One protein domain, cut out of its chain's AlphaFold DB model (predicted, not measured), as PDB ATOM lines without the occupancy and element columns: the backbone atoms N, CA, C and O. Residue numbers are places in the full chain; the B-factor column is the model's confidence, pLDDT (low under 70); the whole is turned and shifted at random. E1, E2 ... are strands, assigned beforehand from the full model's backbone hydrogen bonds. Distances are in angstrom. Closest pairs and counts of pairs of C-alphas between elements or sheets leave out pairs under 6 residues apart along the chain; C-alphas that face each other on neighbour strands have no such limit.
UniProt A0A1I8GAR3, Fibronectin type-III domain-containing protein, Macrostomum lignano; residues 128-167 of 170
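AT A GLANCE: This is residues 128 to 167 of the 170 residues of the protein "Fibronectin type-III domain-containing protein" of Macrostomum lignano (UniProt A0A1I8GAR3). Two separate hairpins of strands, a short one of E1 and E2 and a longer one of E3 and E4, are joined by one long loop, residues 140 to 151, which folds the backbone back from the first hairpin to the second. The hairpins make no shared sheet, and residues 143 to 148 of the loop stick out at one end. The printed part has 40 residues with no named helix and four named strands, in the order E1, E2, E3, E4; they form two antiparallel sheets of two strands each, and the class is all strand. The whole is loose, with a radius of gyration of the C-alphas of 12.4 A, and only just elongated, spanning 38 by 19 by 15 A.

IN THESE COORDINATES: E1 is residues 128 to 130, 6.5 A from first to last C-alpha, and begins with C-alpha 128 at (10.409, 15.967, -28.459). E2 is residues 136 to 139, 9.8 A long, ending with C-alpha 139 at (4.353, 16.944, -30.740). After residues 140 to 151 comes E3, residues 152 to 157, 16.7 A long. E4, residues 160 to 166, is the longest strand by residues and measures 18.0 A; its C-alpha 166 is at (-1.324, 22.602, -42.041).

HOW THE PARTS SIT: E1 and E2 form a hairpin of antiparallel neighbours, with 150 degrees between their directions. The C-alphas of Thr 130 and Ile 136 face each other at 4.5 A. N 129 and O 137 are within hydrogen-bond range at 2.8 A, and so are N 137 and O 129 at 2.8 A. E2 and E3 are apart. E1 is apart from E3 and from E4, and E2 is apart from E4. E3 and E4 form the second hairpin, antiparallel, with 155 degrees between their directions. Among the C-alphas that face each other are those of Ser 152 and Ser 166, 4.2 A apart, and those of Arg 157 and Gln 160, 5.3 A apart. N 153 and O 165 are within hydrogen-bond range at 2.8 A, as are N 157 and O 160 at 2.8 A.

THE WHOLE: The two C-alphas farthest apart are those of Ser 133 and Gly 148, at 38.4 A; those of Pro 128 and Ser 167, the first and last printed, are 19.0 A apart. The link from E2 to E3 is long, with 12 residues, of which 143 to 148 stand free; the links within the hairpins are tight, with 5 residues from E1 to E2 and 2 from E3 to E4. The printed part has no cut. The mean pLDDT of the printed part is 92.8, and no printed residue is under 70.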
ATOM      1  N   PRO A 128       9.638  16.917 -27.675       94.69
ATOM      2  CA  PRO A 128      10.409  15.967 -28.459       94.69
ATOM      3  C   PRO A 128      10.377  14.566 -27.847       94.69
ATOM      4  O   PRO A 128      10.620  14.388 -26.655       94.69
ATOM      5  N   THR A 129      10.185  13.560 -28.695       96.44
ATOM      6  CA  THR A 129      10.283  12.141 -28.345       96.44
ATOM      7  C   THR A 129      11.296  11.469 -29.268       96.44
ATOM      8  O   THR A 129      11.102  11.402 -30.483       96.44
ATOM      9  N   THR A 130      12.410  10.985 -28.716       95.62
ATOM     10  CA  THR A 130      13.427  10.250 -29.486       95.62
ATOM     11  C   THR A 130      12.878   8.897 -29.916       95.62
ATOM     12  O   THR A 130      12.501   8.095 -29.063       95.62
ATOM     13  N   LEU A 131      12.856   8.635 -31.223       95.12
ATOM     14  CA  LEU A 131      12.416   7.349 -31.765       95.12
ATOM     15  C   LEU A 131      13.606   6.397 -31.960       95.12
ATOM     16  O   LEU A 131      13.535   5.241 -31.561       95.12
ATOM     17  N   ASP A 132      14.700   6.888 -32.553       94.81
ATOM     18  CA  ASP A 132      15.957   6.150 -32.750       94.81
ATOM     19  C   ASP A 132      17.154   7.103 -32.948       94.81
ATOM     20  O   ASP A 132      17.041   8.310 -32.731       94.81
ATOM     21  N   SER A 133      18.311   6.572 -33.368       94.31
ATOM     22  CA  SER A 133      19.559   7.324 -33.573       94.31
ATOM     23  C   SER A 133      19.484   8.433 -34.631       94.31
ATOM     24  O   SER A 133      20.396   9.255 -34.711       94.31
ATOM     25  N   SER A 134      18.425   8.469 -35.444       93.62
ATOM     26  CA  SER A 134      18.268   9.392 -36.573       93.62
ATOM     27  C   SER A 134      16.932  10.140 -36.598       93.62
ATOM     28  O   SER A 134      16.764  11.059 -37.404       93.62
ATOM     29  N   ARG A 135      15.974   9.771 -35.737       93.44
ATOM     30  CA  ARG A 135      14.600  10.287 -35.778       93.44
ATOM     31  C   ARG A 135      14.114  10.761 -34.416       93.44
ATOM     32  O   ARG A 135      14.232  10.070 -33.405       93.44
ATOM     33  N   ILE A 136      13.480  11.930 -34.429       92.50
ATOM     34  CA  ILE A 136      12.771  12.516 -33.291       92.50
ATOM     35  C   ILE A 136      11.349  12.828 -33.762       92.50
ATOM     36  O   ILE A 136      11.170  13.494 -34.783       92.50
ATOM     37  N   ALA A 137      10.351  12.338 -33.031       92.56
ATOM     38  CA  ALA A 137       8.973  12.783 -33.161       92.56
ATOM     39  C   ALA A 137       8.793  14.084 -32.377       92.56
ATOM     40  O   ALA A 137       9.324  14.230 -31.278       92.56
ATOM     41  N   ILE A 138       8.059  15.029 -32.953       93.69
ATOM     42  CA  ILE A 138       7.770  16.314 -32.329       93.69
ATOM     43  C   ILE A 138       6.257  16.449 -32.227       93.69
ATOM     44  O   ILE A 138       5.569  16.368 -33.243       93.69
ATOM     45  N   GLU A 139       5.766  16.690 -31.020       93.38
ATOM     46  CA  GLU A 139       4.353  16.944 -30.740       93.38
ATOM     47  C   GLU A 139       4.190  18.333 -30.125       93.38
ATOM     48  O   GLU A 139       5.102  18.857 -29.493       93.38
ATOM     49  N   TRP A 140       3.045  18.976 -30.324       94.50
ATOM     50  CA  TRP A 140       2.741  20.263 -29.703       94.50
ATOM     51  C   TRP A 140       1.242  20.397 -29.497       94.50
ATOM     52  O   TRP A 140       0.440  19.791 -30.209       94.50
ATOM     53  N   GLN A 141       0.869  21.219 -28.524       94.94
ATOM     54  CA  GLN A 141      -0.520  21.595 -28.313       94.94
ATOM     55  C   GLN A 141      -0.861  22.868 -29.102       94.94
ATOM     56  O   GLN A 141       0.029  23.676 -29.396       94.94
ATOM     57  N   PRO A 142      -2.140  23.083 -29.453       94.12
ATOM     58  CA  PRO A 142      -2.593  24.353 -30.005       94.12
ATOM     59  C   PRO A 142      -2.303  25.544 -29.071       94.12
ATOM     60  O   PRO A 142      -2.219  25.368 -27.854       94.12
ATOM     61  N   PRO A 143      -2.171  26.772 -29.609       95.94
ATOM     62  CA  PRO A 143      -1.975  27.965 -28.789       95.94
ATOM     63  C   PRO A 143      -3.185  28.206 -27.878       95.94
ATOM     64  O   PRO A 143      -4.328  28.125 -28.331       95.94
ATOM     65  N   LYS A 144      -2.948  28.567 -26.610       95.44
ATOM     66  CA  LYS A 144      -4.043  28.819 -25.647       95.44
ATOM     67  C   LYS A 144      -4.895  30.025 -26.029       95.44
ATOM     68  O   LYS A 144      -6.075  30.079 -25.693       95.44
ATOM     69  N   ARG A 145      -4.308  30.994 -26.738       95.44
ATOM     70  CA  ARG A 145      -5.009  32.150 -27.303       95.44
ATOM     71  C   ARG A 145      -4.833  32.154 -28.822       95.44
ATOM     72  O   ARG A 145      -3.905  32.787 -29.315       95.44
ATOM     73  N   PRO A 146      -5.703  31.463 -29.580       95.56
ATOM     74  CA  PRO A 146      -5.583  31.382 -31.033       95.56
ATOM     75  C   PRO A 146      -5.736  32.741 -31.724       95.56
ATOM     76  O   PRO A 146      -5.142  32.951 -32.774       95.56
ATOM     77  N   ASN A 147      -6.511  33.660 -31.132       96.94
ATOM     78  CA  ASN A 147      -6.780  35.007 -31.655       96.94
ATOM     79  C   ASN A 147      -7.305  35.038 -33.107       96.94
ATOM     80  O   ASN A 147      -7.163  36.043 -33.800       96.94
ATOM     81  N   GLY A 148      -7.925  33.949 -33.564       95.56
ATOM     82  CA  GLY A 148      -8.302  33.733 -34.956       95.56
ATOM     83  C   GLY A 148      -8.389  32.248 -35.280       95.56
ATOM     84  O   GLY A 148      -8.358  31.403 -34.380       95.56
ATOM     85  N   VAL A 149      -8.476  31.919 -36.569       94.88
ATOM     86  CA  VAL A 149      -8.355  30.532 -37.034       94.88
ATOM     87  C   VAL A 149      -6.885  30.207 -37.282       94.88
ATOM     88  O   VAL A 149      -6.244  30.786 -38.156       94.88
ATOM     89  N   VAL A 150      -6.336  29.242 -36.542       94.44
ATOM     90  CA  VAL A 150      -4.971  28.755 -36.792       94.44
ATOM     91  C   VAL A 150      -4.978  27.878 -38.043       94.44
ATOM     92  O   VAL A 150      -5.606  26.821 -38.047       94.44
ATOM     93  N   THR A 151      -4.267  28.302 -39.090       94.12
ATOM     94  CA  THR A 151      -4.235  27.622 -40.399       94.12
ATOM     95  C   THR A 151      -2.991  26.760 -40.616       94.12
ATOM     96  O   THR A 151      -3.065  25.756 -41.324       94.12
ATOM     97  N   SER A 152      -1.852  27.089 -39.998       93.62
ATOM     98  CA  SER A 152      -0.624  26.288 -40.087       93.62
ATOM     99  C   SER A 152       0.320  26.495 -38.897       93.62
ATOM    100  O   SER A 152       0.217  27.464 -38.145       93.62
ATOM    101  N   TYR A 153       1.269  25.568 -38.749       93.44
ATOM    102  CA  TYR A 153       2.390  25.621 -37.815       93.44
ATOM    103  C   TYR A 153       3.704  25.554 -38.589       93.44
ATOM    104  O   TYR A 153       3.867  24.726 -39.485       93.44
ATOM    105  N   ARG A 154       4.679  26.390 -38.221       93.19
ATOM    106  CA  ARG A 154       6.016  26.393 -38.826       93.19
ATOM    107  C   ARG A 154       7.044  25.873 -37.831       93.19
ATOM    108  O   ARG A 154       7.316  26.533 -36.833       93.19
ATOM    109  N   LEU A 155       7.655  24.731 -38.133       92.06
ATOM    110  CA  LEU A 155       8.736  24.182 -37.316       92.06
ATOM    111  C   LEU A 155      10.070  24.765 -37.765       92.06
ATOM    112  O   LEU A 155      10.386  24.777 -38.958       92.06
ATOM    113  N   LEU A 156      10.863  25.212 -36.796       91.88
ATOM    114  CA  LEU A 156      12.214  25.710 -37.015       91.88
ATOM    115  C   LEU A 156      13.227  24.745 -36.389       91.88
ATOM    116  O   LEU A 156      13.068  24.335 -35.243       91.88
ATOM    117  N   ARG A 157      14.293  24.417 -37.122       89.75
ATOM    118  CA  ARG A 157      15.457  23.677 -36.618       89.75
ATOM    119  C   ARG A 157      16.664  24.602 -36.678       89.75
ATOM    120  O   ARG A 157      17.004  25.077 -37.757       89.75
ATOM    121  N   ASN A 158      17.297  24.871 -35.536       89.88
ATOM    122  CA  ASN A 158      18.402  25.836 -35.421       89.88
ATOM    123  C   ASN A 158      18.043  27.205 -36.036       89.88
ATOM    124  O   ASN A 158      18.794  27.758 -36.837       89.88
ATOM    125  N   SER A 159      16.844  27.702 -35.713       87.06
ATOM    126  CA  SER A 159      16.279  28.969 -36.215       87.06
ATOM    127  C   SER A 159      16.016  29.043 -37.727       87.06
ATOM    128  O   SER A 159      15.656  30.103 -38.230       87.06
ATOM    129  N   GLN A 160      16.129  27.931 -38.460       89.00
ATOM    130  CA  GLN A 160      15.791  27.855 -39.883       89.00
ATOM    131  C   GLN A 160      14.506  27.061 -40.096       89.00
ATOM    132  O   GLN A 160      14.286  26.050 -39.427       89.00
ATOM    133  N   LYS A 161      13.660  27.497 -41.039       89.38
ATOM    134  CA  LYS A 161      12.422  26.784 -41.391       89.38
ATOM    135  C   LYS A 161      12.758  25.353 -41.800       89.38
ATOM    136  O   LYS A 161      13.448  25.139 -42.788       89.38
ATOM    137  N   PHE A 162      12.247  24.396 -41.036       88.31
ATOM    138  CA  PHE A 162      12.385  22.977 -41.324       88.31
ATOM    139  C   PHE A 162      11.180  22.467 -42.112       88.31
ATOM    140  O   PHE A 162      11.347  21.877 -43.173       88.31
ATOM    141  N   THR A 163       9.964  22.731 -41.624       89.88
ATOM    142  CA  THR A 163       8.729  22.328 -42.305       89.88
ATOM    143  C   THR A 163       7.547  23.219 -41.919       89.88
ATOM    144  O   THR A 163       7.642  24.054 -41.013       89.88
ATOM    145  N   GLU A 164       6.438  23.055 -42.629       90.88
ATOM    146  CA  GLU A 164       5.161  23.700 -42.358       90.88
ATOM    147  C   GLU A 164       4.050  22.654 -42.367       90.88
ATOM    148  O   GLU A 164       3.903  21.893 -43.320       90.88
ATOM    149  N   VAL A 165       3.295  22.605 -41.275       89.88
ATOM    150  CA  VAL A 165       2.227  21.634 -41.049       89.88
ATOM    151  C   VAL A 165       0.911  22.389 -41.090       89.88
ATOM    152  O   VAL A 165       0.720  23.337 -40.331       89.88
ATOM    153  N   SER A 166       0.010  22.001 -41.990       89.94
ATOM    154  CA  SER A 166      -1.324  22.602 -42.041       89.94
ATOM    155  C   SER A 166      -2.119  22.192 -40.804       89.94
ATOM    156  O   SER A 166      -2.106  21.027 -40.411       89.94
ATOM    157  N   SER A 167      -2.806  23.149 -40.188       81.94
ATOM    158  CA  SER A 167      -3.729  22.871 -39.094       81.94
ATOM    159  C   SER A 167      -4.963  22.201 -39.683       81.94
ATOM    160  O   SER A 167      -5.639  22.773 -40.538       81.94
TER     161      SER A 167